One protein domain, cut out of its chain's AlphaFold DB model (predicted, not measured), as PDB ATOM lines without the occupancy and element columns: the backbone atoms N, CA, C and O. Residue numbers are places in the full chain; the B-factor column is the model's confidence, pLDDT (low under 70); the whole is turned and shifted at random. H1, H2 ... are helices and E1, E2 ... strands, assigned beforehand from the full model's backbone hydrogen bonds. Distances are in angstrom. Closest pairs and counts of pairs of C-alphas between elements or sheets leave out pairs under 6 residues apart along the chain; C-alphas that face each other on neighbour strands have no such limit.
ATOM      1  N   VAL A   5     -22.135 -45.492 -30.850       82.62
ATOM      2  CA  VAL A   5     -21.996 -44.572 -29.714       82.62
ATOM      3  C   VAL A   5     -20.820 -43.651 -30.002       82.62
ATOM      4  O   VAL A   5     -19.738 -44.125 -30.334       82.62
ATOM      5  N   TYR A   6     -21.027 -42.344 -29.895       83.38
ATOM      6  CA  TYR A   6     -19.962 -41.369 -30.153       83.38
ATOM      7  C   TYR A   6     -19.739 -40.395 -28.993       83.38
ATOM      8  O   TYR A   6     -18.795 -39.617 -29.029       83.38
ATOM      9  N   ASN A   7     -20.612 -40.401 -27.980       85.81
ATOM     10  CA  ASN A   7     -20.440 -39.590 -26.776       85.81
ATOM     11  C   ASN A   7     -21.224 -40.197 -25.602       85.81
ATOM     12  O   ASN A   7     -22.435 -40.369 -25.708       85.81
ATOM     13  N   VAL A   8     -20.570 -40.472 -24.480       89.69
ATOM     14  CA  VAL A   8     -21.181 -40.843 -23.202       89.69
ATOM     15  C   VAL A   8     -21.175 -39.597 -22.334       89.69
ATOM     16  O   VAL A   8     -20.122 -39.075 -21.988       89.69
ATOM     17  N   LYS A   9     -22.367 -39.113 -21.982       90.06
ATOM     18  CA  LYS A   9     -22.528 -37.873 -21.220       90.06
ATOM     19  C   LYS A   9     -22.446 -38.121 -19.727       90.06
ATOM     20  O   LYS A   9     -21.736 -37.423 -19.012       90.06
ATOM     21  N   THR A  10     -23.219 -39.090 -19.254       94.38
ATOM     22  CA  THR A  10     -23.482 -39.263 -17.827       94.38
ATOM     23  C   THR A  10     -23.480 -40.734 -17.475       94.38
ATOM     24  O   THR A  10     -24.040 -41.541 -18.215       94.38
ATOM     25  N   ILE A  11     -22.890 -41.071 -16.335       95.06
ATOM     26  CA  ILE A  11     -22.944 -42.399 -15.733       95.06
ATOM     27  C   ILE A  11     -23.499 -42.249 -14.319       95.06
ATOM     28  O   ILE A  11     -23.110 -41.344 -13.583       95.06
ATOM     29  N   ILE A  12     -24.433 -43.121 -13.955       94.81
ATOM     30  CA  ILE A  12     -24.958 -43.221 -12.596       94.81
ATOM     31  C   ILE A  12     -24.204 -44.347 -11.907       94.81
ATOM     32  O   ILE A  12     -24.269 -45.496 -12.349       94.81
ATOM     33  N   LEU A  13     -23.499 -44.002 -10.839       94.56
ATOM     34  CA  LEU A  13     -22.727 -44.923 -10.022       94.56
ATOM     35  C   LEU A  13     -23.492 -45.254  -8.740       94.56
ATOM     36  O   LEU A  13     -24.130 -44.383  -8.147       94.56
ATOM     37  N   LEU A  14     -23.425 -46.515  -8.327       93.88
ATOM     38  CA  LEU A  14     -23.896 -47.012  -7.041       93.88
ATOM     39  C   LEU A  14     -22.673 -47.369  -6.198       93.88
ATOM     40  O   LEU A  14     -21.809 -48.108  -6.666       93.88
ATOM     41  N   SER A  15     -22.581 -46.807  -4.996       92.56
ATOM     42  CA  SER A  15     -21.540 -47.157  -4.031       92.56
ATOM     43  C   SER A  15     -21.911 -48.416  -3.253       92.56
ATOM     44  O   SER A  15     -23.091 -48.758  -3.131       92.56
ATOM     45  N   GLU A  16     -20.915 -49.049  -2.631       88.75
ATOM     46  CA  GLU A  16     -21.123 -50.185  -1.716       88.75
ATOM     47  C   GLU A  16     -22.095 -49.874  -0.565       88.75
ATOM     48  O   GLU A  16     -22.800 -50.758  -0.087       88.75
ATOM     49  N   ASN A  17     -22.218 -48.601  -0.179       89.69
ATOM     50  CA  ASN A  17     -23.130 -48.153   0.877       89.69
ATOM     51  C   ASN A  17     -24.562 -47.891   0.373       89.69
ATOM     52  O   ASN A  17     -25.382 -47.324   1.096       89.69
ATOM     53  N   GLY A  18     -24.873 -48.233  -0.880       89.00
ATOM     54  CA  GLY A  18     -26.197 -48.043  -1.471       89.00
ATOM     55  C   GLY A  18     -26.469 -46.625  -1.988       89.00
ATOM     56  O   GLY A  18     -27.591 -46.335  -2.414       89.00
ATOM     57  N   HIS A  19     -25.471 -45.735  -1.980       91.50
ATOM     58  CA  HIS A  19     -25.638 -44.353  -2.422       91.50
ATOM     59  C   HIS A  19     -25.527 -44.245  -3.946       91.50
ATOM     60  O   HIS A  19     -24.585 -44.763  -4.543       91.50
ATOM     61  N   ARG A  20     -26.492 -43.566  -4.574       92.50
ATOM     62  CA  ARG A  20     -26.545 -43.372  -6.028       92.50
ATOM     63  C   ARG A  20     -26.131 -41.961  -6.385       92.50
ATOM     64  O   ARG A  20     -26.724 -41.006  -5.890       92.50
ATOM     65  N   GLU A  21     -25.187 -41.830  -7.305       93.44
ATOM     66  CA  GLU A  21     -24.678 -40.529  -7.721       93.44
ATOM     67  C   GLU A  21     -24.484 -40.447  -9.231       93.44
ATOM     68  O   GLU A  21     -24.135 -41.420  -9.893       93.44
ATOM     69  N   SER A  22     -24.726 -39.259  -9.777       95.00
ATOM     70  CA  SER A  22     -24.571 -38.971 -11.199       95.00
ATOM     71  C   SER A  22     -23.237 -38.281 -11.454       95.00
ATOM     72  O   SER A  22     -22.900 -37.302 -10.783       95.00
ATOM     73  N   TYR A  23     -22.506 -38.779 -12.445       95.62
ATOM     74  CA  TYR A  23     -21.207 -38.273 -12.862       95.62
ATOM     75  C   TYR A  23     -21.212 -37.970 -14.354       95.62
ATOM     76  O   TYR A  23     -21.701 -38.769 -15.153       95.62
ATOM     77  N   SER A  24     -20.617 -36.847 -14.746       95.00
ATOM     78  CA  SER A  24     -20.283 -36.615 -16.148       95.00
ATOM     79  C   SER A  24     -19.048 -37.431 -16.504       95.00
ATOM     80  O   SER A  24     -18.042 -37.352 -15.800       95.00
ATOM     81  N   PHE A  25     -19.119 -38.220 -17.574       93.31
ATOM     82  CA  PHE A  25     -17.948 -38.927 -18.083       93.31
ATOM     83  C   PHE A  25     -17.059 -37.949 -18.854       93.31
ATOM     84  O   PHE A  25     -17.553 -37.203 -19.696       93.31
ATOM     85  N   GLU A  26     -15.761 -37.941 -18.558       91.62
ATOM     86  CA  GLU A  26     -14.808 -37.038 -19.207       91.62
ATOM     87  C   GLU A  26     -13.860 -37.796 -20.127       91.62
ATOM     88  O   GLU A  26     -13.671 -37.397 -21.276       91.62
ATOM     89  N   LYS A  27     -13.210 -38.853 -19.623       90.00
ATOM     90  CA  LYS A  27     -12.149 -39.511 -20.384       90.00
ATOM     91  C   LYS A  27     -11.861 -40.930 -19.930       90.00
ATOM     92  O   LYS A  27     -12.001 -41.256 -18.754       90.00
ATOM     93  N   LEU A  28     -11.392 -41.734 -20.876       91.31
ATOM     94  CA  LEU A  28     -10.797 -43.035 -20.614       91.31
ATOM     95  C   LEU A  28      -9.275 -42.892 -20.675       91.31
ATOM     96  O   LEU A  28      -8.734 -42.288 -21.605       91.31
ATOM     97  N   VAL A  29      -8.597 -43.407 -19.658       90.81
ATOM     98  CA  VAL A  29      -7.152 -43.297 -19.482       90.81
ATOM     99  C   VAL A  29      -6.575 -44.695 -19.318       90.81
ATOM    100  O   VAL A  29      -7.013 -45.451 -18.461       90.81
ATOM    101  N   PHE A  30      -5.587 -45.039 -20.125       89.94
ATOM    102  CA  PHE A  30      -4.829 -46.274 -20.000       89.94
ATOM    103  C   PHE A  30      -3.456 -45.962 -19.425       89.94
ATOM    104  O   PHE A  30      -2.779 -45.063 -19.916       89.94
ATOM    105  N   GLU A  31      -3.031 -46.711 -18.419       88.31
ATOM    106  CA  GLU A  31      -1.671 -46.652 -17.889       88.31
ATOM    107  C   GLU A  31      -1.212 -48.079 -17.598       88.31
ATOM    108  O   GLU A  31      -1.871 -48.816 -16.858       88.31
ATOM    109  N   LYS A  32      -0.084 -48.478 -18.200       85.69
ATOM    110  CA  LYS A  32       0.397 -49.868 -18.187       85.69
ATOM    111  C   LYS A  32      -0.722 -50.824 -18.640       85.69
ATOM    112  O   LYS A  32      -1.258 -50.666 -19.733       85.69
ATOM    113  N   GLU A  33      -1.085 -51.795 -17.806       86.31
ATOM    114  CA  GLU A  33      -2.151 -52.775 -18.062       86.31
ATOM    115  C   GLU A  33      -3.484 -52.392 -17.392       86.31
ATOM    116  O   GLU A  33      -4.412 -53.196 -17.328       86.31
ATOM    117  N   CYS A  34      -3.593 -51.167 -16.868       89.94
ATOM    118  CA  CYS A  34      -4.766 -50.683 -16.151       89.94
ATOM    119  C   CYS A  34      -5.568 -49.677 -16.988       89.94
ATOM    120  O   CYS A  34      -5.024 -48.886 -17.761       89.94
ATOM    121  N   CYS A  35      -6.887 -49.693 -16.796       91.44
ATOM    122  CA  CYS A  35      -7.821 -48.736 -17.376       91.44
ATOM    123  C   CYS A  35      -8.412 -47.883 -16.255       91.44
ATOM    124  O   CYS A  35      -8.811 -48.407 -15.217       91.44
ATOM    125  N   TYR A  36      -8.488 -46.579 -16.474       92.88
ATOM    126  CA  TYR A  36      -9.004 -45.599 -15.537       92.88
ATOM    127  C   TYR A  36     -10.058 -44.737 -16.216       92.88
ATOM    128  O   TYR A  36      -9.949 -44.378 -17.390       92.88
ATOM    129  N   LEU A  37     -11.090 -44.385 -15.460       93.62
ATOM    130  CA  LEU A  37     -12.172 -43.525 -15.909       93.62
ATOM    131  C   LEU A  37     -12.103 -42.203 -15.153       93.62
ATOM    132  O   LEU A  37     -12.138 -42.177 -13.921       93.62
ATOM    133  N   LEU A  38     -12.024 -41.109 -15.905       93.75
ATOM    134  CA  LEU A  38     -12.108 -39.757 -15.381       93.75
ATOM    135  C   LEU A  38     -13.556 -39.276 -15.452       93.75
ATOM    136  O   LEU A  38     -14.181 -39.269 -16.517       93.75
ATOM    137  N   PHE A  39     -14.054 -38.814 -14.316       94.81
ATOM    138  CA  PHE A  39     -15.384 -38.259 -14.155       94.81
ATOM    139  C   PHE A  39     -15.337 -36.833 -13.627       94.81
ATOM    140  O   PHE A  39     -14.374 -36.420 -12.981       94.81
ATOM    141  N   LYS A  40     -16.426 -36.097 -13.840       95.12
ATOM    142  CA  LYS A  40     -16.661 -34.772 -13.272       95.12
ATOM    143  C   LYS A  40     -17.973 -34.738 -12.493       95.12
ATOM    144  O   LYS A  40     -19.003 -35.203 -12.979       95.12
ATOM    145  N   LYS A  41     -17.948 -34.130 -11.306       94.12
ATOM    146  CA  LYS A  41     -19.125 -33.886 -10.459       94.12
ATOM    147  C   LYS A  41     -18.896 -32.639  -9.608       94.12
ATOM    148  O   LYS A  41     -17.842 -32.498  -9.009       94.12
ATOM    149  N   ASN A  42     -19.876 -31.735  -9.550       90.75
ATOM    150  CA  ASN A  42     -19.824 -30.513  -8.727       90.75
ATOM    151  C   ASN A  42     -18.516 -29.703  -8.872       90.75
ATOM    152  O   ASN A  42     -17.964 -29.242  -7.883       90.75
ATOM    153  N   TYR A  43     -18.027 -29.532 -10.108       88.44
ATOM    154  CA  TYR A  43     -16.749 -28.865 -10.440       88.44
ATOM    155  C   TYR A  43     -15.473 -29.602 -10.010       88.44
ATOM    156  O   TYR A  43     -14.378 -29.135 -10.312       88.44
ATOM    157  N   GLU A  44     -15.602 -30.770  -9.392       93.44
ATOM    158  CA  GLU A  44     -14.489 -31.636  -9.025       93.44
ATOM    159  C   GLU A  44     -14.315 -32.759 -10.049       93.44
ATOM    160  O   GLU A  44     -15.277 -33.181 -10.704       93.44
ATOM    161  N   PHE A  45     -13.078 -33.232 -10.187       95.12
ATOM    162  CA  PHE A  45     -12.730 -34.353 -11.051       95.12
ATOM    163  C   PHE A  45     -12.357 -35.556 -10.199       95.12
ATOM    164  O   PHE A  45     -11.620 -35.417  -9.226       95.12
ATOM    165  N   TYR A  46     -12.862 -36.722 -10.580       95.44
ATOM    166  CA  TYR A  46     -12.647 -37.973  -9.869       95.44
ATOM    167  C   TYR A  46     -12.108 -39.016 -10.829       95.44
ATOM    168  O   TYR A  46     -12.645 -39.167 -11.926       95.44
ATOM    169  N   VAL A  47     -11.084 -39.746 -10.411       95.50
ATOM    170  CA  VAL A  47     -10.564 -40.887 -11.156       95.50
ATOM    171  C   VAL A  47     -10.894 -42.186 -10.430       95.50
ATOM    172  O   VAL A  47     -10.785 -42.286  -9.205       95.50
ATOM    173  N   TYR A  48     -11.305 -43.177 -11.215       95.56
ATOM    174  CA  TYR A  48     -11.504 -44.545 -10.759       95.56
ATOM    175  C   TYR A  48     -10.717 -45.505 -11.633       95.56
ATOM    176  O   TYR A  48     -10.658 -45.330 -12.849       95.56
ATOM    177  N   LYS A  49     -10.163 -46.543 -11.019       94.88
ATOM    178  CA  LYS A  49      -9.597 -47.704 -11.693       94.88
ATOM    179  C   LYS A  49     -10.723 -48.648 -12.088       94.88
ATOM    180  O   LYS A  49     -11.540 -49.035 -11.259       94.88
ATOM    181  N   LEU A  50     -10.770 -49.018 -13.357       93.31
ATOM    182  CA  LEU A  50     -11.684 -50.036 -13.838       93.31
ATOM    183  C   LEU A  50     -11.168 -51.412 -13.426       93.31
ATOM    184  O   LEU A  50     -10.028 -51.774 -13.714       93.31
ATOM    185  N   TYR A  51     -12.034 -52.181 -12.779       91.75
ATOM    186  CA  TYR A  51     -11.745 -53.524 -12.312       91.75
ATOM    187  C   TYR A  51     -12.831 -54.489 -12.792       91.75
ATOM    188  O   TYR A  51     -14.019 -54.180 -12.741       91.75
ATOM    189  N   LEU A  52     -12.416 -55.654 -13.289       87.81
ATOM    190  CA  LEU A  52     -13.311 -56.709 -13.755       87.81
ATOM    191  C   LEU A  52     -13.221 -57.896 -12.797       87.81
ATOM    192  O   LEU A  52     -12.155 -58.495 -12.657       87.81
ATOM    193  N   ALA A  53     -14.343 -58.245 -12.176       87.19
ATOM    194  CA  ALA A  53     -14.486 -59.426 -11.330       87.19
ATOM    195  C   ALA A  53     -15.849 -60.068 -11.581       87.19
ATOM    196  O   ALA A  53     -16.835 -59.361 -11.756       87.19
ATOM    197  N   ASP A  54     -15.901 -61.400 -11.642       85.75
ATOM    198  CA  ASP A  54     -17.144 -62.170 -11.807       85.75
ATOM    199  C   ASP A  54     -18.034 -61.710 -12.982       85.75
ATOM    200  O   ASP A  54     -19.260 -61.689 -12.893       85.75
ATOM    201  N   ASN A  55     -17.411 -61.331 -14.108       80.00
ATOM    202  CA  ASN A  55     -18.065 -60.748 -15.292       80.00
ATOM    203  C   ASN A  55     -18.828 -59.434 -15.025       80.00
ATOM    204  O   ASN A  55     -19.710 -59.059 -15.797       80.00
ATOM    205  N   GLN A  56     -18.483 -58.722 -13.953       85.19
ATOM    206  CA  GLN A  56     -19.032 -57.421 -13.593       85.19
ATOM    207  C   GLN A  56     -17.949 -56.340 -13.631       85.19
ATOM    208  O   GLN A  56     -16.771 -56.591 -13.367       85.19
ATOM    209  N   VAL A  57     -18.371 -55.120 -13.974       88.69
ATOM    210  CA  VAL A  57     -17.510 -53.934 -14.011       88.69
ATOM    211  C   VAL A  57     -17.619 -53.183 -12.691       88.69
ATOM    212  O   VAL A  57     -18.685 -52.676 -12.337       88.69
ATOM    213  N   PHE A  58     -16.483 -53.048 -12.019       93.25
ATOM    214  CA  PHE A  58     -16.299 -52.245 -10.820       93.25
ATOM    215  C   PHE A  58     -15.391 -51.051 -11.099       93.25
ATOM    216  O   PHE A  58     -14.567 -51.056 -12.017       93.25
ATOM    217  N   LEU A  59     -15.560 -50.018 -10.284       94.81
ATOM    218  CA  LEU A  59     -14.796 -48.782 -10.299       94.81
ATOM    219  C   LEU A  59     -14.188 -48.581  -8.914       94.81
ATOM    220  O   LEU A  59     -14.874 -48.148  -7.987       94.81
ATOM    221  N   ASP A  60     -12.910 -48.907  -8.788       94.88
ATOM    222  CA  ASP A  60     -12.143 -48.748  -7.558       94.88
ATOM    223  C   ASP A  60     -11.510 -47.362  -7.462       94.88
ATOM    224  O   ASP A  60     -11.235 -46.740  -8.492       94.88
ATOM    225  N   PRO A  61     -11.251 -46.852  -6.248       93.75
ATOM    226  CA  PRO A  61     -10.358 -45.714  -6.066       93.75
ATOM    227  C   PRO A  61      -9.031 -45.939  -6.808       93.75
ATOM    228  O   PRO A  61      -8.476 -47.038  -6.782       93.75
ATOM    229  N   ALA A  62      -8.540 -44.912  -7.501       92.00
ATOM    230  CA  ALA A  62      -7.234 -44.978  -8.149       92.00
ATOM    231  C   ALA A  62      -6.087 -44.864  -7.130       92.00
ATOM    232  O   ALA A  62      -6.293 -44.501  -5.972       92.00
ATOM    233  N   GLU A  63      -4.877 -45.173  -7.589       89.31
ATOM    234  CA  GLU A  63      -3.641 -45.016  -6.821       89.31
ATOM    235  C   GLU A  63      -3.217 -43.534  -6.793       89.31
ATOM    236  O   GLU A  63      -3.321 -42.835  -7.804       89.31
ATOM    237  N   ASP A  64      -2.717 -43.054  -5.648       88.56
ATOM    238  CA  ASP A  64      -2.375 -41.633  -5.440       88.56
ATOM    239  C   ASP A  64      -1.349 -41.107  -6.456       88.56
ATOM    240  O   ASP A  64      -1.510 -40.015  -7.003       88.56
ATOM    241  N   GLU A  65      -0.321 -41.907  -6.762       86.50
ATOM    242  CA  GLU A  65       0.742 -41.534  -7.705       86.50
ATOM    243  C   GLU A  65       0.193 -41.225  -9.105       86.50
ATOM    244  O   GLU A  65       0.605 -40.249  -9.745       86.50
ATOM    245  N   LEU A  66      -0.779 -42.018  -9.569       87.94
ATOM    246  CA  LEU A  66      -1.446 -41.774 -10.842       87.94
ATOM    247  C   LEU A  66      -2.278 -40.496 -10.773       87.94
ATOM    248  O   LEU A  66      -2.217 -39.667 -11.677       87.94
ATOM    249  N   THR A  67      -3.050 -40.312  -9.709       89.31
ATOM    250  CA  THR A  67      -3.916 -39.138  -9.549       89.31
ATOM    251  C   THR A  67      -3.132 -37.830  -9.605       89.31
ATOM    252  O   THR A  67      -3.562 -36.879 -10.271       89.31
ATOM    253  N   ASP A  68      -1.935 -37.800  -9.023       89.56
ATOM    254  CA  ASP A  68      -1.008 -36.674  -9.139       89.56
ATOM    255  C   ASP A  68      -0.512 -36.465 -10.578       89.56
ATOM    256  O   ASP A  68      -0.462 -35.330 -11.074       89.56
ATOM    257  N   ALA A  69      -0.158 -37.545 -11.281       89.75
ATOM    258  CA  ALA A  69       0.284 -37.490 -12.673       89.75
ATOM    259  C   ALA A  69      -0.829 -37.007 -13.622       89.75
ATOM    260  O   ALA A  69      -0.591 -36.150 -14.486       89.75
ATOM    261  N   LEU A  70      -2.061 -37.486 -13.436       90.44
ATOM    262  CA  LEU A  70      -3.228 -37.029 -14.190       90.44
ATOM    263  C   LEU A  70      -3.524 -35.563 -13.887       90.44
ATOM    264  O   LEU A  70      -3.765 -34.789 -14.814       90.44
ATOM    265  N   SER A  71      -3.461 -35.157 -12.617       91.94
ATOM    266  CA  SER A  71      -3.713 -33.769 -12.218       91.94
ATOM    267  C   SER A  71      -2.772 -32.798 -12.932       91.94
ATOM    268  O   SER A  71      -3.215 -31.788 -13.490       91.94
ATOM    269  N   LYS A  72      -1.480 -33.149 -13.006       89.69
ATOM    270  CA  LYS A  72      -0.469 -32.396 -13.764       89.69
ATOM    271  C   LYS A  72      -0.767 -32.384 -15.261       89.69
ATOM    272  O   LYS A  72      -0.724 -31.327 -15.879       89.69
ATOM    273  N   THR A  73      -1.095 -33.537 -15.837       88.25
ATOM    274  CA  THR A  73      -1.298 -33.679 -17.289       88.25
ATOM    275  C   THR A  73      -2.531 -32.935 -17.787       88.25
ATOM    276  O   THR A  73      -2.512 -32.343 -18.863       88.25
ATOM    277  N   PHE A  74      -3.610 -32.940 -17.006       87.69
ATOM    278  CA  PHE A  74      -4.855 -32.271 -17.371       87.69
ATOM    279  C   PHE A  74      -4.957 -30.836 -16.856       87.69
ATOM    280  O   PHE A  74      -5.952 -30.174 -17.154       87.69
ATOM    281  N   CYS A  75      -3.978 -30.360 -16.078       88.50
ATOM    282  CA  CYS A  75      -4.043 -29.087 -15.358       88.50
ATOM    283  C   CYS A  75      -5.346 -28.951 -14.542       88.50
ATOM    284  O   CYS A  75      -6.006 -27.911 -14.560       88.50
ATOM    285  N   LYS A  76      -5.749 -30.030 -13.860       90.44
ATOM    286  CA  LYS A  76      -6.988 -30.138 -13.074       90.44
ATOM    287  C   LYS A  76      -6.667 -30.707 -11.696       90.44
ATOM    288  O   LYS A  76      -5.779 -31.537 -11.577       90.44
ATOM    289  N   ASN A  77      -7.418 -30.311 -10.670       91.50
ATOM    290  CA  ASN A  77      -7.361 -30.981  -9.372       91.50
ATOM    291  C   ASN A  77      -8.197 -32.268  -9.443       91.50
ATOM    292  O   ASN A  77      -9.427 -32.206  -9.345       91.50
ATOM    293  N   ILE A  78      -7.542 -33.399  -9.704       93.38
ATOM    294  CA  ILE A  78      -8.184 -34.711  -9.787       93.38
ATOM    295  C   ILE A  78      -8.058 -35.385  -8.425       93.38
ATOM    296  O   ILE A  78      -6.999 -35.377  -7.809       93.38
ATOM    297  N   LYS A  79      -9.162 -35.954  -7.952       93.56
ATOM    298  CA  LYS A  79      -9.250 -36.698  -6.699       93.56
ATOM    299  C   LYS A  79      -9.464 -38.176  -6.989       93.56
ATOM    300  O   LYS A  79     -10.047 -38.534  -8.012       93.56
ATOM    301  N   ASN A  80      -9.096 -39.031  -6.046       91.81
ATOM    302  CA  ASN A  80      -9.544 -40.416  -6.085       91.81
ATOM    303  C   ASN A  80     -11.051 -40.497  -5.846       91.81
ATOM    304  O   ASN A  80     -11.634 -39.700  -5.100       91.81
ATOM    305  N   GLY A  81     -11.679 -41.499  -6.454       86.94
ATOM    306  CA  GLY A  81     -12.974 -41.979  -6.000       86.94
ATOM    307  C   GLY A  81     -12.946 -42.312  -4.501       86.94
ATOM    308  O   GLY A  81     -11.968 -42.894  -4.036       86.94
ATOM    309  N   PRO A  82     -13.982 -41.961  -3.720       86.44
ATOM    310  CA  PRO A  82     -13.959 -42.169  -2.274       86.44
ATOM    311  C   PRO A  82     -14.126 -43.641  -1.874       86.44
ATOM    312  O   PRO A  82     -13.687 -44.030  -0.797       86.44
ATOM    313  N   LEU A  83     -14.799 -44.443  -2.704       91.31
ATOM    314  CA  LEU A  83     -15.186 -45.832  -2.434       91.31
ATOM    315  C   LEU A  83     -15.264 -46.620  -3.745       91.31
ATOM    316  O   LEU A  83     -15.309 -46.020  -4.824       91.31
ATOM    317  N   ARG A  84     -15.362 -47.950  -3.650       93.94
ATOM    318  CA  ARG A  84     -15.742 -48.797  -4.785       93.94
ATOM    319  C   ARG A  84     -17.166 -48.471  -5.235       93.94
ATOM    320  O   ARG A  84     -18.077 -48.290  -4.421       93.94
ATOM    321  N   HIS A  85     -17.345 -48.407  -6.548       94.44
ATOM    322  CA  HIS A  85     -18.634 -48.211  -7.197       94.44
ATOM    323  C   HIS A  85     -18.850 -49.220  -8.322       94.44
ATOM    324  O   HIS A  85     -17.916 -49.850  -8.815       94.44
ATOM    325  N   TRP A  86     -20.088 -49.308  -8.787       93.94
ATOM    326  CA  TRP A  86     -20.433 -49.920 -10.064       93.94
ATOM    327  C   TRP A  86     -21.465 -49.067 -10.789       93.94
ATOM    328  O   TRP A  86     -22.185 -48.264 -10.188       93.94
ATOM    329  N   ALA A  87     -21.525 -49.203 -12.109       94.31
ATOM    330  CA  ALA A  87     -22.476 -48.449 -12.905       94.31
ATOM    331  C   ALA A  87     -23.867 -49.083 -12.822       94.31
ATOM    332  O   ALA A  87     -24.026 -50.291 -12.959       94.31
ATOM    333  N   ILE A  88     -24.891 -48.255 -12.639       94.75
ATOM    334  CA  ILE A  88     -26.305 -48.657 -12.694       94.75
ATOM    335  C   ILE A  88     -27.083 -47.870 -13.747       94.75
ATOM    336  O   ILE A  88     -28.250 -48.152 -13.986       94.75
ATOM    337  N   GLY A  89     -26.466 -46.889 -14.406       94.19
ATOM    338  CA  GLY A  89     -27.096 -46.170 -15.505       94.19
ATOM    339  C   GLY A  89     -26.099 -45.417 -16.370       94.19
ATOM    340  O   GLY A  89     -25.012 -45.069 -15.920       94.19
ATOM    341  N   ILE A  90     -26.476 -45.166 -17.618       94.56
ATOM    342  CA  ILE A  90     -25.658 -44.470 -18.609       94.56
ATOM    343  C   ILE A  90     -26.542 -43.652 -19.554       94.56
ATOM    344  O   ILE A  90     -27.581 -44.114 -20.026       94.56
ATOM    345  N   SER A  91     -26.103 -42.434 -19.858       94.19
ATOM    346  CA  SER A  91     -26.645 -41.591 -20.919       94.19
ATOM    347  C   SER A  91     -25.600 -41.405 -22.008       94.19
ATOM    348  O   SER A  91     -24.467 -41.012 -21.723       94.19
ATOM    349  N   TYR A  92     -25.982 -41.654 -23.255       92.31
ATOM    350  CA  TYR A  92     -25.073 -41.569 -24.391       92.31
ATOM    351  C   TYR A  92     -25.784 -41.075 -25.647       92.31
ATOM    352  O   TYR A  92     -26.998 -41.186 -25.780       92.31
ATOM    353  N   ASN A  93     -25.027 -40.515 -26.578       89.44
ATOM    354  CA  ASN A  93     -25.494 -40.185 -27.909       89.44
ATOM    355  C   ASN A  93     -25.063 -41.275 -28.888       89.44
ATOM    356  O   ASN A  93     -23.909 -41.716 -28.876       89.44
ATOM    357  N   GLU A  94     -25.972 -41.652 -29.776       88.88
ATOM    358  CA  GLU A  94     -25.693 -42.562 -30.882       88.88
ATOM    359  C   GLU A  94     -26.101 -41.943 -32.222       88.88
ATOM    360  O   GLU A  94     -26.995 -41.093 -32.297       88.88
ATOM    361  N   THR A  95     -25.437 -42.374 -33.291       83.00
ATOM    362  CA  THR A  95     -25.789 -41.997 -34.664       83.00
ATOM    363  C   THR A  95     -26.602 -43.118 -35.301       83.00
ATOM    364  O   THR A  95     -26.082 -44.205 -35.542       83.00
ATOM    365  N   THR A  96     -27.878 -42.865 -35.595       70.62
ATOM    366  CA  THR A  96     -28.803 -43.872 -36.155       70.62
ATOM    367  C   THR A  96     -28.865 -43.843 -37.689       70.62
ATOM    368  O   THR A  96     -29.279 -44.814 -38.320       70.62
ATOM    369  N   SER A  97     -28.431 -42.743 -38.318       67.56
ATOM    370  CA  SER A  97     -28.301 -42.569 -39.777       67.56
ATOM    371  C   SER A  97     -27.455 -41.328 -40.101       67.56
ATOM    372  O   SER A  97     -27.143 -40.564 -39.190       67.56
ATOM    373  N   LYS A  98     -27.110 -41.110 -41.384       62.91
ATOM    374  CA  LYS A  98     -26.092 -40.159 -41.894       62.91
ATOM    375  C   LYS A  98     -26.056 -38.735 -41.309       62.91
ATOM    376  O   LYS A  98     -25.055 -38.093 -41.556       62.91
ATOM    377  N   ASN A  99     -27.068 -38.250 -40.582       63.97
ATOM    378  CA  ASN A  99     -27.058 -36.945 -39.896       63.97
ATOM    379  C   ASN A  99     -28.007 -36.870 -38.676       63.97
ATOM    380  O   ASN A  99     -28.374 -35.775 -38.251       63.97
ATOM    381  N   LYS A 100     -28.470 -38.002 -38.126       76.88
ATOM    382  CA  LYS A 100     -29.382 -37.993 -36.967       76.88
ATOM    383  C   LYS A 100     -28.688 -38.532 -35.724       76.88
ATOM    384  O   LYS A 100     -28.326 -39.708 -35.665       76.88
ATOM    385  N   THR A 101     -28.572 -37.652 -34.738       81.38
ATOM    386  CA  THR A 101     -28.184 -37.969 -33.366       81.38
ATOM    387  C   THR A 101     -29.430 -38.193 -32.524       81.38
ATOM    388  O   THR A 101     -30.343 -37.368 -32.540       81.38
ATOM    389  N   SER A 102     -29.426 -39.252 -31.723       86.38
ATOM    390  CA  SER A 102     -30.365 -39.430 -30.615       86.38
ATOM    391  C   SER A 102     -29.604 -39.587 -29.303       86.38
ATOM    392  O   SER A 102     -28.547 -40.217 -29.262       86.38
ATOM    393  N   THR A 103     -30.139 -39.010 -28.226       89.19
ATOM    394  CA  THR A 103     -29.683 -39.301 -26.863       89.19
ATOM    395  C   THR A 103     -30.461 -40.501 -26.342       89.19
ATOM    396  O   THR A 103     -31.689 -40.493 -26.336       89.19
ATOM    397  N   GLN A 104     -29.731 -41.515 -25.904       92.25
ATOM    398  CA  GLN A 104     -30.242 -42.712 -25.262       92.25
ATOM    399  C   GLN A 104     -29.946 -42.677 -23.766       92.25
ATOM    400  O   GLN A 104     -28.986 -42.049 -23.301       92.25
ATOM    401  N   PHE A 105     -30.774 -43.392 -23.014       92.12
ATOM    402  CA  PHE A 105     -30.577 -43.624 -21.595       92.12
ATOM    403  C   PHE A 105     -30.858 -45.088 -21.276       92.12
ATOM    404  O   PHE A 105     -31.873 -45.639 -21.701       92.12
ATOM    405  N   LYS A 106     -29.949 -45.717 -20.533       92.44
ATOM    406  CA  LYS A 106     -30.110 -47.073 -20.011       92.44
ATOM    407  C   LYS A 106     -29.907 -47.045 -18.508       92.44
ATOM    408  O   LYS A 106     -28.994 -46.385 -18.020       92.44
ATOM    409  N   ILE A 107     -30.748 -47.776 -17.795       91.38
ATOM    410  CA  ILE A 107     -30.662 -47.964 -16.353       91.38
ATOM    411  C   ILE A 107     -30.829 -49.449 -16.057       91.38
ATOM    412  O   ILE A 107     -31.573 -50.140 -16.751       91.38
ATOM    413  N   SER A 108     -30.110 -49.922 -15.053       87.25
ATOM    414  CA  SER A 108     -30.233 -51.261 -14.507       87.25
ATOM    415  C   SER A 108     -30.765 -51.202 -13.077       87.25
ATOM    416  O   SER A 108     -30.722 -50.161 -12.414       87.25
ATOM    417  N   ASN A 109     -31.274 -52.333 -12.602       74.56
ATOM    418  CA  ASN A 109     -31.662 -52.499 -11.209       74.56
ATOM    419  C   ASN A 109     -30.409 -52.664 -10.332       74.56
ATOM    420  O   ASN A 109     -29.343 -53.026 -10.826       74.56
ATOM    421  N   GLN A 110     -30.528 -52.401  -9.026       67.31
ATOM    422  CA  GLN A 110     -29.382 -52.431  -8.100       67.31
ATOM    423  C   GLN A 110     -28.646 -53.776  -8.096       67.31
ATOM    424  O   GLN A 110     -27.428 -53.787  -7.946       67.31
ATOM    425  N   ASP A 111     -29.380 -54.868  -8.315       72.69
ATOM    426  CA  ASP A 111     -28.874 -56.241  -8.246       72.69
ATOM    427  C   ASP A 111     -28.084 -56.674  -9.493       72.69
ATOM    428  O   ASP A 111     -27.520 -57.766  -9.519       72.69
ATOM    429  N   GLN A 112     -28.054 -55.851 -10.546       79.50
ATOM    430  CA  GLN A 112     -27.324 -56.144 -11.780       79.50
ATOM    431  C   GLN A 112     -26.571 -54.896 -12.249       79.50
ATOM    432  O   GLN A 112     -27.175 -54.015 -12.860       79.50
ATOM    433  N   PRO A 113     -25.260 -54.785 -11.993       85.88
ATOM    434  CA  PRO A 113     -24.448 -53.718 -12.560       85.88
ATOM    435  C   PRO A 113     -24.590 -53.648 -14.084       85.88
ATOM    436  O   PRO A 113     -24.636 -54.664 -14.776       85.88
ATOM    437  N   LEU A 114     -24.663 -52.433 -14.614       90.94
ATOM    438  CA  LEU A 114     -24.664 -52.194 -16.046       90.94
ATOM    439  C   LEU A 114     -23.233 -52.290 -16.576       90.94
ATOM    440  O   LEU A 114     -22.364 -51.522 -16.161       90.94
ATOM    441  N   ASP A 115     -23.004 -53.171 -17.547       88.88
ATOM    442  CA  ASP A 115     -21.737 -53.186 -18.272       88.88
ATOM    443  C   ASP A 115     -21.635 -51.956 -19.190       88.88
ATOM    444  O   ASP A 115     -22.267 -51.870 -20.249       88.88
ATOM    445  N   ILE A 116     -20.854 -50.969 -18.750       89.31
ATOM    446  CA  ILE A 116     -20.634 -49.709 -19.467       89.31
ATOM    447  C   ILE A 116     -19.465 -49.777 -20.459       89.31
ATOM    448  O   ILE A 116     -19.343 -48.887 -21.305       89.31
ATOM    449  N   LEU A 117     -18.626 -50.819 -20.409       87.25
ATOM    450  CA  LEU A 117     -17.429 -50.927 -21.250       87.25
ATOM    451  C   LEU A 117     -17.730 -50.873 -22.755       87.25
ATOM    452  O   LEU A 117     -17.060 -50.103 -23.450       87.25
ATOM    453  N   PRO A 118     -18.748 -51.582 -23.290       87.81
ATOM    454  CA  PRO A 118     -19.055 -51.536 -24.718       87.81
ATOM    455  C   PRO A 118     -19.408 -50.134 -25.225       87.81
ATOM    456  O   PRO A 118     -19.199 -49.832 -26.398       87.81
ATOM    457  N   PHE A 119     -19.953 -49.275 -24.359       88.62
ATOM    458  CA  PHE A 119     -20.308 -47.898 -24.699       88.62
ATOM    459  C   PHE A 119     -19.076 -46.996 -24.680       88.62
ATOM    460  O   PHE A 119     -18.911 -46.167 -25.573       88.62
ATOM    461  N   LEU A 120     -18.201 -47.185 -23.688       87.25
ATOM    462  CA  LEU A 120     -16.984 -46.396 -23.534       87.25
ATOM    463  C   LEU A 120     -15.954 -46.694 -24.627       87.25
ATOM    464  O   LEU A 120     -15.398 -45.768 -25.211       87.25
ATOM    465  N   LEU A 121     -15.748 -47.970 -24.966       83.44
ATOM    466  CA  LEU A 121     -14.778 -48.384 -25.986       83.44
ATOM    467  C   LEU A 121     -15.161 -47.919 -27.401       83.44
ATOM    468  O   LEU A 121     -14.288 -47.667 -28.228       83.44
ATOM    469  N   GLN A 122     -16.457 -47.743 -27.681       82.88
ATOM    470  CA  GLN A 122     -16.918 -47.190 -28.960       82.88
ATOM    471  C   GLN A 122     -16.527 -45.717 -29.165       82.88
ATOM    472  O   GLN A 122     -16.468 -45.265 -30.309       82.88
ATOM    473  N   MET A 123     -16.202 -44.997 -28.086       75.75
ATOM    474  CA  MET A 123     -15.693 -43.621 -28.131       75.75
ATOM    475  C   MET A 123     -14.174 -43.531 -28.336       75.75
ATOM    476  O   MET A 123     -13.617 -42.446 -28.209       75.75
ATOM    477  N   GLY A 124     -13.494 -44.650 -28.613       56.91
ATOM    478  CA  GLY A 124     -12.040 -44.834 -28.484       56.91
ATOM    479  C   GLY A 124     -11.096 -43.854 -29.201       56.91
ATOM    480  O   GLY A 124      -9.890 -43.959 -28.998       56.91
ATOM    481  N   GLU A 125     -11.591 -42.890 -29.978       59.25
ATOM    482  CA  GLU A 125     -10.780 -41.782 -30.511       59.25
ATOM    483  C   GLU A 125     -10.324 -40.795 -29.413       59.25
ATOM    484  O   GLU A 125      -9.303 -40.134 -29.586       59.25
ATOM    485  N   ASP A 126     -10.996 -40.759 -28.254       65.00
ATOM    486  CA  ASP A 126     -10.689 -39.830 -27.151       65.00
ATOM    487  C   ASP A 126      -9.891 -40.448 -25.980       65.00
ATOM    488  O   ASP A 126      -9.714 -39.802 -24.945       65.00
ATOM    489  N   ALA A 127      -9.394 -41.684 -26.086       76.25
ATOM    490  CA  ALA A 127      -8.617 -42.301 -25.002       76.25
ATOM    491  C   ALA A 127      -7.196 -41.705 -24.880       76.25
ATOM    492  O   ALA A 127      -6.564 -41.366 -25.881       76.25
ATOM    493  N   ILE A 128      -6.666 -41.597 -23.654       77.38
ATOM    494  CA  ILE A 128      -5.263 -41.205 -23.399       77.38
ATOM    495  C   ILE A 128      -4.460 -42.403 -22.906       77.38
ATOM    496  O   ILE A 128      -4.948 -43.167 -22.082       77.38
ATOM    497  N   TYR A 129      -3.212 -42.515 -23.362       78.75
ATOM    498  CA  TYR A 129      -2.259 -43.539 -22.942       78.75
ATOM    499  C   TYR A 129      -1.093 -42.896 -22.177       78.75
ATOM    500  O   TYR A 129      -0.373 -42.064 -22.730       78.75
ATOM    501  N   PHE A 130      -0.910 -43.294 -20.922       72.00
ATOM    502  CA  PHE A 130       0.252 -42.998 -20.085       72.00
ATOM    503  C   PHE A 130       1.253 -44.159 -20.149       72.00
ATOM    504  O   PHE A 130       0.864 -45.318 -20.318       72.00
TER     505      PHE A 130
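This is residues 5 to 130 of the 131 residues of an uncharacterized protein of Paenibacillus sp. URB8-2 (UniProt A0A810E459). A small closed barrel of six antiparallel strands, E1, E2, E3, E4, E5 and E7, makes the core, with the long hairpin of E7 and E8 reaching toward one end of the longest axis. At the other end H1 lies outside the barrel with the short strand E6 near it, while the short helix H2 sits outside the ring near the first residue of E1. The printed part has 126 residues, with two named helices and nine named strands in the order E1, E2, E3, E4, E5, H1, E6, E7, E8, H2, E9; the class is mostly strand. E8 is paired antiparallel onto E7, E6 parallel onto E4 and E9 parallel onto E2. The whole is compact, with a radius of gyration of the C-alphas of 14.3 A and spans of 43 by 33 by 29 A.

E1, residues 5 to 15, bends by 59 degrees at residue 9, and E2, residues 20 to 31, bends by 77 degrees at residue 24. They form a hairpin, with N 11 and O 23 at 2.8 A. E3, residues 34 to 41, is the antiparallel neighbour of E2, with N 36 and O 29 at 2.7 A. E4, residues 44 to 53, is antiparallel to E3, with N 37 and O 48 at 2.8 A, and E5, residues 56 to 61, is antiparallel to E4, with N 49 and O 60 at 2.8 A. E1 to E5 are a meander, each strand the antiparallel neighbour of the one before. H1, residues 64 to 74, is on the barrel and outside it, at a height over the sheet of 6.6 A. It lies over E3 and runs across the strands, at 68 degrees to E3 on the local plane. E6, residues 78 to 80, is parallel to E4, with N 79 and O 45 at 2.8 A; the closest C-alphas of H1 and E6 are those of Ser 71 and Ile 78, 5.2 A apart. E7, residues 85 to 97, is antiparallel to E5, with N 59 and O 85 at 2.8 A. It closes the ring by pairing antiparallel with E1, with N 93 and O 7 at 2.7 A. E7 and E8, residues 100 to 107, form a hairpin, with N 90 and O 106 at 2.8 A; E8 and E1 lie on opposite sides of E7. H2, residues 117 to 121, is on the barrel and outside it, at a height over the sheet of 6.0 A. The closest C-alphas of H2 and E1 are those of Phe 119 and Val 5, 6.2 A apart. E9, residues 128 to 130, is parallel to E2, with N 130 and O 30 at 2.8 A. H1 and H2 are apart. In H1 and H2 every O i to N i+4 pair is within hydrogen-bond range.

E1 begins at C-alpha 5 (-21.996, -44.572, -29.714) and is 25.8 A long. E2 measures 27.8 A, E3 22.8 A, E4 27.9 A and E5 16.4 A. H1 measures 15.4 A and begins at C-alpha 64 (-2.375, -41.633, -5.440). E6 is 6.9 A long. E7, the longest strand, is 34.4 A long, and E8 is 22.9 A. H2 is 6.0 A long, and E9 is 6.7 A, ending at C-alpha 130 (0.252, -42.998, -20.085).

The two C-alphas farthest apart are those of Asn 17 and Lys 98, at 43.6 A. The printed part has no cut. No link is long; those from E8 to H2 and from H2 to E9 are short but not tight. The mean pLDDT of the printed part is 87.9, and residues 97 to 99, 110 and 124 to 126 are under 70.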